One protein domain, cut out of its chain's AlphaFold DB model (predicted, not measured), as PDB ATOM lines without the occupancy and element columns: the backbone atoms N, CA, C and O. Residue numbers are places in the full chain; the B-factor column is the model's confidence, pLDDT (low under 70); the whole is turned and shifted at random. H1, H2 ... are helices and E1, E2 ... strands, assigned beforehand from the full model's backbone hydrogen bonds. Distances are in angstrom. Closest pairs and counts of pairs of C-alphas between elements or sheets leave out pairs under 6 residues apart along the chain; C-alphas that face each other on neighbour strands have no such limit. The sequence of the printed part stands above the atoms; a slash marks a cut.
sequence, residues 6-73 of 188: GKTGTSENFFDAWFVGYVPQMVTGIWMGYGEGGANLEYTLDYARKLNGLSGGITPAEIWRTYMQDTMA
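This is residues 6 to 73 of the 188 residues of an uncharacterized protein of Rubrobacteraceae bacterium (UniProt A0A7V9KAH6). A flat wall of three antiparallel strands, E1 to E3, has the helix H2 over one face and its other face bare. From E3, residues 33 to 45 loop away to the short helix H1, which sits off the sheet near the first residues of H2. The 68 printed residues hold E1, E2, E3, H1 and H2 in that order along the chain, with sheet order E1, E2, E3; the class is mixed, helices and strands. The whole is compact, with a radius of gyration of the C-alphas of 12.4 A, but elongated in outline, spanning 36 by 21 by 18 A.

E1, residues 6 to 10, begins at C-alpha 6 (-23.817, -30.665, -20.338) and is 13.8 A long. E2, residues 17 to 23, measures 20.8 A, and E3, residues 26 to 32, 20.3 A. H1, residues 46 to 50, measures 6.9 A. H2, residues 59 to 71, measures 18.3 A and ends at C-alpha 71 (-9.352, -29.390, -12.593).

The strands form a meander, each the antiparallel neighbour of the one before. In the hairpin E1 and E2, N 7 and O 20 are 2.8 A apart, within hydrogen-bond range. In the hairpin E2 and E3, N 19 and O 30 are 2.9 A apart, also within range. H2 is on the sheet, making two layers, a helix on one face of a sheet, at a height over the sheet of 8.7 A. It lies over E2 and E3, only just slantwise to the strands, at 30.4 degrees to E3 on the local plane. Its closest C-alphas to E2 are those of Pro 60 and Phe 19, 5.4 A. H1 is not on the sheet; it is close to H2 but not clearly touching, the closest C-alphas being those of Ala 48 and Thr 59, 6.4 A. Every O i to N i+4 pair of H2 is within hydrogen-bond range; in H1 0 of 1 is, beside 1 of 2 O i to N i+3 pairs.

The C-alphas farthest apart are those of Gly 38 and Ala 73, 38.3 A. The printed part has no cut. The link E3 to H1 is long, 13 residues. Mean pLDDT of the printed part is 86.3; residues 43 to 53 are under 70.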
ATOM      1  N   GLY A   6     -23.145 -30.698 -21.628       97.06
ATOM      2  CA  GLY A   6     -23.817 -30.665 -20.338       97.06
ATOM      3  C   GLY A   6     -25.302 -30.384 -20.433       97.06
ATOM      4  O   GLY A   6     -25.809 -29.903 -21.449       97.06
ATOM      5  N   LYS A   7     -26.001 -30.708 -19.350       98.12
ATOM      6  CA  LYS A   7     -27.440 -30.553 -19.216       98.12
ATOM      7  C   LYS A   7     -27.779 -29.921 -17.876       98.12
ATOM      8  O   LYS A   7     -27.284 -30.308 -16.820       98.12
ATOM      9  N   THR A   8     -28.684 -28.959 -17.949       97.25
ATOM     10  CA  THR A   8     -29.290 -28.299 -16.799       97.25
ATOM     11  C   THR A   8     -30.516 -29.064 -16.323       97.25
ATOM     12  O   THR A   8     -31.232 -29.678 -17.124       97.25
ATOM     13  N   GLY A   9     -30.817 -28.947 -15.039       94.25
ATOM     14  CA  GLY A   9     -32.140 -29.243 -14.522       94.25
ATOM     15  C   GLY A   9     -32.496 -28.350 -13.346       94.25
ATOM     16  O   GLY A   9     -31.649 -27.733 -12.698       94.25
ATOM     17  N   THR A  10     -33.788 -28.165 -13.159       93.31
ATOM     18  CA  THR A  10     -34.373 -27.351 -12.097       93.31
ATOM     19  C   THR A  10     -35.704 -27.999 -11.784       93.31
ATOM     20  O   THR A  10     -36.478 -28.244 -12.712       93.31
ATOM     21  N   SER A  11     -35.934 -28.348 -10.524       91.69
ATOM     22  CA  SER A  11     -37.242 -28.847 -10.116       91.69
ATOM     23  C   SER A  11     -38.248 -27.697 -10.049       91.69
ATOM     24  O   SER A  11     -37.889 -26.514 -10.042       91.69
ATOM     25  N   GLU A  12     -39.528 -28.054 -10.032       87.25
ATOM     26  CA  GLU A  12     -40.616 -27.097  -9.847       87.25
ATOM     27  C   GLU A  12     -40.418 -26.288  -8.555       87.25
ATOM     28  O   GLU A  12     -39.858 -26.791  -7.579       87.25
ATOM     29  N   ASN A  13     -40.866 -25.030  -8.540       84.00
ATOM     30  CA  ASN A  13     -40.703 -24.110  -7.406       84.00
ATOM     31  C   ASN A  13     -39.251 -23.929  -6.900       84.00
ATOM     32  O   ASN A  13     -39.055 -23.440  -5.787       84.00
ATOM     33  N   PHE A  14     -38.236 -24.296  -7.693       84.81
ATOM     34  CA  PHE A  14     -36.815 -24.164  -7.348       84.81
ATOM     35  C   PHE A  14     -36.407 -24.891  -6.053       84.81
ATOM     36  O   PHE A  14     -35.604 -24.361  -5.284       84.81
ATOM     37  N   PHE A  15     -36.942 -26.085  -5.779       87.69
ATOM     38  CA  PHE A  15     -36.448 -26.908  -4.659       87.69
ATOM     39  C   PHE A  15     -35.025 -27.422  -4.902       87.69
ATOM     40  O   PHE A  15     -34.207 -27.468  -3.986       87.69
ATOM     41  N   ASP A  16     -34.730 -27.731  -6.160       90.44
ATOM     42  CA  ASP A  16     -33.488 -28.329  -6.611       90.44
ATOM     43  C   ASP A  16     -33.028 -27.665  -7.898       90.44
ATOM     44  O   ASP A  16     -33.817 -27.369  -8.803       90.44
ATOM     45  N   ALA A  17     -31.720 -27.510  -8.018       92.12
ATOM     46  CA  ALA A  17     -31.079 -27.080  -9.241       92.12
ATOM     47  C   ALA A  17     -29.803 -27.875  -9.459       92.12
ATOM     48  O   ALA A  17     -29.013 -28.071  -8.537       92.12
ATOM     49  N   TRP A  18     -29.583 -28.319 -10.691       95.62
ATOM     50  CA  TRP A  18     -28.392 -29.082 -11.019       95.62
ATOM     51  C   TRP A  18     -27.851 -28.774 -12.404       95.62
ATOM     52  O   TRP A  18     -28.567 -28.374 -13.329       95.62
ATOM     53  N   PHE A  19     -26.555 -29.011 -12.535       97.75
ATOM     54  CA  PHE A  19     -25.853 -29.063 -13.800       97.75
ATOM     55  C   PHE A  19     -25.002 -30.323 -13.820       97.75
ATOM     56  O   PHE A  19     -24.189 -30.539 -12.921       97.75
ATOM     57  N   VAL A  20     -25.171 -31.146 -14.849       98.56
ATOM     58  CA  VAL A  20     -24.291 -32.287 -15.100       98.56
ATOM     59  C   VAL A  20     -23.617 -32.056 -16.435       98.56
ATOM     60  O   VAL A  20     -24.292 -31.857 -17.444       98.56
ATOM     61  N   GLY A  21     -22.292 -32.067 -16.440       98.12
ATOM     62  CA  GLY A  21     -21.498 -31.875 -17.641       98.12
ATOM     63  C   GLY A  21     -20.296 -32.792 -17.674       98.12
ATOM     64  O   GLY A  21     -19.861 -33.316 -16.648       98.12
ATOM     65  N   TYR A  22     -19.762 -32.986 -18.868       97.31
ATOM     66  CA  TYR A  22     -18.624 -33.849 -19.097       97.31
ATOM     67  C   TYR A  22     -17.729 -33.337 -20.225       97.31
ATOM     68  O   TYR A  22     -18.120 -32.539 -21.082       97.31
ATOM     69  N   VAL A  23     -16.502 -33.833 -20.175       97.12
ATOM     70  CA  VAL A  23     -15.495 -33.860 -21.238       97.12
ATOM     71  C   VAL A  23     -15.146 -35.335 -21.474       97.12
ATOM     72  O   VAL A  23     -15.488 -36.154 -20.616       97.12
ATOM     73  N   PRO A  24     -14.447 -35.712 -22.559       95.50
ATOM     74  CA  PRO A  24     -14.119 -37.122 -22.812       95.50
ATOM     75  C   PRO A  24     -13.448 -37.832 -21.622       95.50
ATOM     76  O   PRO A  24     -13.706 -38.997 -21.347       95.50
ATOM     77  N   GLN A  25     -12.660 -37.083 -20.847       95.19
ATOM     78  CA  GLN A  25     -11.873 -37.586 -19.722       95.19
ATOM     79  C   GLN A  25     -12.620 -37.614 -18.374       95.19
ATOM     80  O   GLN A  25     -12.148 -38.260 -17.440       95.19
ATOM     81  N   MET A  26     -13.721 -36.864 -18.204       95.56
ATOM     82  CA  MET A  26     -14.346 -36.675 -16.885       95.56
ATOM     83  C   MET A  26     -15.798 -36.204 -16.968       95.56
ATOM     84  O   MET A  26     -16.123 -35.294 -17.730       95.56
ATOM     85  N   VAL A  27     -16.640 -36.743 -16.084       97.94
ATOM     86  CA  VAL A  27     -17.997 -36.259 -15.800       97.94
ATOM     87  C   VAL A  27     -18.040 -35.577 -14.433       97.94
ATOM     88  O   VAL A  27     -17.369 -35.991 -13.489       97.94
ATOM     89  N   THR A  28     -18.822 -34.511 -14.305       98.38
ATOM     90  CA  THR A  28     -19.036 -33.802 -13.040       98.38
ATOM     91  C   THR A  28     -20.480 -33.328 -12.950       98.38
ATOM     92  O   THR A  28     -21.003 -32.717 -13.883       98.38
ATOM     93  N   GLY A  29     -21.118 -33.603 -11.813       97.94
ATOM     94  CA  GLY A  29     -22.455 -33.129 -11.475       97.94
ATOM     95  C   GLY A  29     -22.411 -32.191 -10.276       97.94
ATOM     96  O   GLY A  29     -21.810 -32.526  -9.259       97.94
ATOM     97  N   ILE A  30     -23.055 -31.035 -10.395       96.62
ATOM     98  CA  ILE A  30     -23.283 -30.084  -9.309       96.62
ATOM     99  C   ILE A  30     -24.781 -30.067  -9.022       96.62
ATOM    100  O   ILE A  30     -25.570 -29.808  -9.928       96.62
ATOM    101  N   TRP A  31     -25.165 -30.318  -7.772       94.38
ATOM    102  CA  TRP A  31     -26.536 -30.179  -7.283       94.38
ATOM    103  C   TRP A  31     -26.582 -29.154  -6.153       94.38
ATOM    104  O   TRP A  31     -25.636 -29.019  -5.374       94.38
ATOM    105  N   MET A  32     -27.693 -28.436  -6.083       89.81
ATOM    106  CA  MET A  32     -28.024 -27.496  -5.028       89.81
ATOM    107  C   MET A  32     -29.465 -27.735  -4.593       89.81
ATOM    108  O   MET A  32     -30.359 -27.798  -5.436       89.81
ATOM    109  N   GLY A  33     -29.671 -27.816  -3.285       88.75
ATOM    110  CA  GLY A  33     -30.960 -28.039  -2.640       88.75
ATOM    111  C   GLY A  33     -30.762 -28.201  -1.134       88.75
ATOM    112  O   GLY A  33     -29.647 -28.058  -0.623       88.75
ATOM    113  N   TYR A  34     -31.844 -28.502  -0.425       85.81
ATOM    114  CA  TYR A  34     -31.823 -28.765   1.015       85.81
ATOM    115  C   TYR A  34     -31.996 -30.256   1.275       85.81
ATOM    116  O   TYR A  34     -32.952 -30.852   0.786       85.81
ATOM    117  N   GLY A  35     -31.097 -30.854   2.062       86.19
ATOM    118  CA  GLY A  35     -31.128 -32.292   2.354       86.19
ATOM    119  C   GLY A  35     -32.385 -32.730   3.110       86.19
ATOM    120  O   GLY A  35     -32.901 -33.818   2.871       86.19
ATOM    121  N   GLU A  36     -32.915 -31.865   3.976       84.88
ATOM    122  CA  GLU A  36     -34.157 -32.085   4.722       84.88
ATOM    123  C   GLU A  36     -35.422 -31.909   3.859       84.88
ATOM    124  O   GLU A  36     -36.506 -32.337   4.259       84.88
ATOM    125  N   GLY A  37     -35.298 -31.297   2.675       78.94
ATOM    126  CA  GLY A  37     -36.418 -30.949   1.802       78.94
ATOM    127  C   GLY A  37     -37.294 -29.804   2.332       78.94
ATOM    128  O   GLY A  37     -37.035 -29.195   3.369       78.94
ATOM    129  N   GLY A  38     -38.345 -29.464   1.579       73.50
ATOM    130  CA  GLY A  38     -39.385 -28.508   1.994       73.50
ATOM    131  C   GLY A  38     -39.005 -27.020   1.959       73.50
ATOM    132  O   GLY A  38     -39.899 -26.176   2.001       73.50
ATOM    133  N   ALA A  39     -37.723 -26.683   1.826       80.12
ATOM    134  CA  ALA A  39     -37.247 -25.321   1.592       80.12
ATOM    135  C   ALA A  39     -36.884 -25.121   0.115       80.12
ATOM    136  O   ALA A  39     -36.228 -25.972  -0.483       80.12
ATOM    137  N   ASN A  40     -37.299 -23.998  -0.476       80.94
ATOM    138  CA  ASN A  40     -36.911 -23.638  -1.838       80.94
ATOM    139  C   ASN A  40     -35.625 -22.802  -1.854       80.94
ATOM    140  O   ASN A  40     -35.224 -22.189  -0.861       80.94
ATOM    141  N   LEU A  41     -34.956 -22.774  -3.002       78.62
ATOM    142  CA  LEU A  41     -33.679 -22.086  -3.143       78.62
ATOM    143  C   LEU A  41     -33.839 -20.552  -3.154       78.62
ATOM    144  O   LEU A  41     -32.925 -19.844  -2.730       78.62
ATOM    145  N   GLU A  42     -34.989 -20.033  -3.600       70.25
ATOM    146  CA  GLU A  42     -35.216 -18.632  -4.006       70.25
ATOM    147  C   GLU A  42     -34.840 -17.570  -2.951       70.25
ATOM    148  O   GLU A  42     -34.363 -16.487  -3.300       70.25
ATOM    149  N   TYR A  43     -34.985 -17.868  -1.655       56.41
ATOM    150  CA  TYR A  43     -34.902 -16.838  -0.607       56.41
ATOM    151  C   TYR A  43     -33.627 -16.826   0.236       56.41
ATOM    152  O   TYR A  43     -33.402 -15.859   0.970       56.41
ATOM    153  N   THR A  44     -32.766 -17.832   0.115       57.25
ATOM    154  CA  THR A  44     -31.829 -18.160   1.210       57.25
ATOM    155  C   THR A  44     -30.354 -18.155   0.828       57.25
ATOM    156  O   THR A  44     -29.496 -18.145   1.706       57.25
ATOM    157  N   LEU A  45     -30.033 -18.081  -0.462       62.41
ATOM    158  CA  LEU A  45     -28.653 -17.949  -0.917       62.41
ATOM    159  C   LEU A  45     -28.412 -16.519  -1.401       62.41
ATOM    160  O   LEU A  45     -28.614 -16.202  -2.572       62.41
ATOM    161  N   ASP A  46     -27.914 -15.651  -0.515       64.88
ATOM    162  CA  ASP A  46     -27.419 -14.312  -0.887       64.88
ATOM    163  C   ASP A  46     -26.406 -14.368  -2.040       64.88
ATOM    164  O   ASP A  46     -26.307 -13.445  -2.848       64.88
ATOM    165  N   TYR A  47     -25.676 -15.480  -2.152       61.06
ATOM    166  CA  TYR A  47     -24.774 -15.744  -3.265       61.06
ATOM    167  C   TYR A  47     -25.505 -15.886  -4.606       61.06
ATOM    168  O   TYR A  47     -25.058 -15.351  -5.615       61.06
ATOM    169  N   ALA A  48     -26.667 -16.530  -4.628       61.03
ATOM    170  CA  ALA A  48     -27.386 -16.774  -5.869       61.03
ATOM    171  C   ALA A  48     -28.167 -15.550  -6.370       61.03
ATOM    172  O   ALA A  48     -28.371 -15.392  -7.574       61.03
ATOM    173  N   ARG A  49     -28.493 -14.608  -5.470       63.47
ATOM    174  CA  ARG A  49     -28.937 -13.257  -5.856       63.47
ATOM    175  C   ARG A  49     -27.867 -12.512  -6.658       63.47
ATOM    176  O   ARG A  49     -28.210 -11.804  -7.599       63.47
ATOM    177  N   LYS A  50     -26.580 -12.692  -6.325       66.19
ATOM    178  CA  LYS A  50     -25.452 -12.087  -7.067       66.19
ATOM    179  C   LYS A  50     -25.220 -12.726  -8.436       66.19
ATOM    180  O   LYS A  50     -24.603 -12.097  -9.286       66.19
ATOM    181  N   LEU A  51     -25.694 -13.955  -8.630       62.59
ATOM    182  CA  LEU A  51     -25.561 -14.712  -9.875       62.59
ATOM    183  C   LEU A  51     -26.822 -14.668 -10.746       62.59
ATOM    184  O   LEU A  51     -26.913 -15.416 -11.707       62.59
ATOM    185  N   ASN A  52     -27.782 -13.785 -10.459       64.00
ATOM    186  CA  ASN A  52     -29.017 -13.607 -11.234       64.00
ATOM    187  C   ASN A  52     -29.965 -14.827 -11.232       64.00
ATOM    188  O   ASN A  52     -30.812 -14.939 -12.118       64.00
ATOM    189  N   GLY A  53     -29.876 -15.715 -10.234       67.44
ATOM    190  CA  GLY A  53     -30.863 -16.775 -10.013       67.44
ATOM    191  C   GLY A  53     -30.290 -18.156  -9.694       67.44
ATOM    192  O   GLY A  53     -29.082 -18.389  -9.662       67.44
ATOM    193  N   LEU A  54     -31.205 -19.093  -9.445       74.12
ATOM    194  CA  LEU A  54     -30.903 -20.429  -8.918       74.12
ATOM    195  C   LEU A  54     -31.242 -21.570  -9.863       74.12
ATOM    196  O   LEU A  54     -31.110 -22.720  -9.477       74.12
ATOM    197  N   SER A  55     -31.645 -21.287 -11.101       81.56
ATOM    198  CA  SER A  55     -31.829 -22.353 -12.086       81.56
ATOM    199  C   SER A  55     -30.513 -23.101 -12.334       81.56
ATOM    200  O   SER A  55     -29.427 -22.528 -12.232       81.56
ATOM    201  N   GLY A  56     -30.617 -24.371 -12.728       76.56
ATOM    202  CA  GLY A  56     -29.488 -25.240 -13.061       76.56
ATOM    203  C   GLY A  56     -28.526 -24.646 -14.091       76.56
ATOM    204  O   GLY A  56     -27.330 -24.904 -14.031       76.56
ATOM    205  N   GLY A  57     -29.026 -23.805 -15.003       84.25
ATOM    206  CA  GLY A  57     -28.208 -23.097 -15.998       84.25
ATOM    207  C   GLY A  57     -27.475 -21.859 -15.489       84.25
ATOM    208  O   GLY A  57     -26.776 -21.228 -16.272       84.25
ATOM    209  N   ILE A  58     -27.655 -21.499 -14.219       87.62
ATOM    210  CA  ILE A  58     -27.095 -20.290 -13.617       87.62
ATOM    211  C   ILE A  58     -26.050 -20.693 -12.575       87.62
ATOM    212  O   ILE A  58     -24.892 -20.920 -12.913       87.62
ATOM    213  N   THR A  59     -26.447 -20.837 -11.309       88.75
ATOM    214  CA  THR A  59     -25.486 -21.035 -10.219       88.75
ATOM    215  C   THR A  59     -24.768 -22.393 -10.316       88.75
ATOM    216  O   THR A  59     -23.535 -22.394 -10.283       88.75
ATOM    217  N   PRO A  60     -25.456 -23.542 -10.511       92.00
ATOM    218  CA  PRO A  60     -24.769 -24.828 -10.663       92.00
ATOM    219  C   PRO A  60     -23.835 -24.884 -11.880       92.00
ATOM    220  O   PRO A  60     -22.742 -25.438 -11.781       92.00
ATOM    221  N   ALA A  61     -24.225 -24.275 -13.005       93.94
ATOM    222  CA  ALA A  61     -23.398 -24.215 -14.211       93.94
ATOM    223  C   ALA A  61     -22.123 -23.373 -14.016       93.94
ATOM    224  O   ALA A  61     -21.050 -23.784 -14.461       93.94
ATOM    225  N   GLU A  62     -22.200 -22.235 -13.319       92.25
ATOM    226  CA  GLU A  62     -21.024 -21.400 -13.022       92.25
ATOM    227  C   GLU A  62     -20.058 -22.074 -12.034       92.25
ATOM    228  O   GLU A  62     -18.836 -22.020 -12.215       92.25
ATOM    229  N   ILE A  63     -20.587 -22.774 -11.023       93.75
ATOM    230  CA  ILE A  63     -19.762 -23.590 -10.116       93.75
ATOM    231  C   ILE A  63     -19.063 -24.697 -10.908       93.75
ATOM    232  O   ILE A  63     -17.847 -24.857 -10.794       93.75
ATOM    233  N   TRP A  64     -19.806 -25.420 -11.753       97.12
ATOM    234  CA  TRP A  64     -19.252 -26.464 -12.614       97.12
ATOM    235  C   TRP A  64     -18.140 -25.916 -13.511       97.12
ATOM    236  O   TRP A  64     -17.049 -26.477 -13.555       97.12
ATOM    237  N   ARG A  65     -18.375 -24.776 -14.171       95.56
ATOM    238  CA  ARG A  65     -17.387 -24.123 -15.036       95.56
ATOM    239  C   ARG A  65     -16.109 -23.797 -14.271       95.56
ATOM    240  O   ARG A  65     -15.026 -24.106 -14.757       95.56
ATOM    241  N   THR A  66     -16.239 -23.188 -13.095       95.75
ATOM    242  CA  THR A  66     -15.095 -22.788 -12.264       95.75
ATOM    243  C   THR A  66     -14.283 -24.010 -11.835       95.75
ATOM    244  O   THR A  66     -13.066 -24.037 -12.001       95.75
ATOM    245  N   TYR A  67     -14.962 -25.055 -11.360       97.06
ATOM    246  CA  TYR A  67     -14.325 -26.311 -10.967       97.06
ATOM    247  C   TYR A  67     -13.600 -26.992 -12.137       97.06
ATOM    248  O   TYR A  67     -12.462 -27.439 -11.997       97.06
ATOM    249  N   MET A  68     -14.235 -27.049 -13.310       97.44
ATOM    250  CA  MET A  68     -13.654 -27.678 -14.499       97.44
ATOM    251  C   MET A  68     -12.471 -26.889 -15.055       97.44
ATOM    252  O   MET A  68     -11.533 -27.502 -15.557       97.44
ATOM    253  N   GLN A  69     -12.485 -25.554 -14.970       95.88
ATOM    254  CA  GLN A  69     -11.354 -24.716 -15.378       95.88
ATOM    255  C   GLN A  69     -10.098 -25.016 -14.560       95.88
ATOM    256  O   GLN A  69      -9.013 -25.089 -15.135       95.88
ATOM    257  N   ASP A  70     -10.254 -25.215 -13.252       96.75
ATOM    258  CA  ASP A  70      -9.149 -25.554 -12.357       96.75
ATOM    259  C   ASP A  70      -8.701 -27.009 -12.553       96.75
ATOM    260  O   ASP A  70      -7.540 -27.291 -12.845       96.75
ATOM    261  N   THR A  71      -9.650 -27.949 -12.523       96.25
ATOM    262  CA  THR A  71      -9.352 -29.390 -12.593       96.25
ATOM    263  C   THR A  71      -8.743 -29.807 -13.935       96.25
ATOM    264  O   THR A  71      -7.904 -30.706 -13.990       96.25
ATOM    265  N   MET A  72      -9.141 -29.160 -15.034       96.31
ATOM    266  CA  MET A  72      -8.638 -29.465 -16.379       96.31
ATOM    267  C   MET A  72      -7.443 -28.606 -16.797       96.31
ATOM    268  O   MET A  72      -6.979 -28.716 -17.939       96.31
ATOM    269  N   ALA A  73      -6.921 -27.756 -15.909       95.44
ATOM    270  CA  ALA A  73      -5.746 -26.950 -16.200       95.44
ATOM    271  C   ALA A  73      -4.537 -27.851 -16.515       95.44
ATOM    272  O   ALA A  73      -4.158 -28.726 -15.740       95.44
TER     273      ALA A  73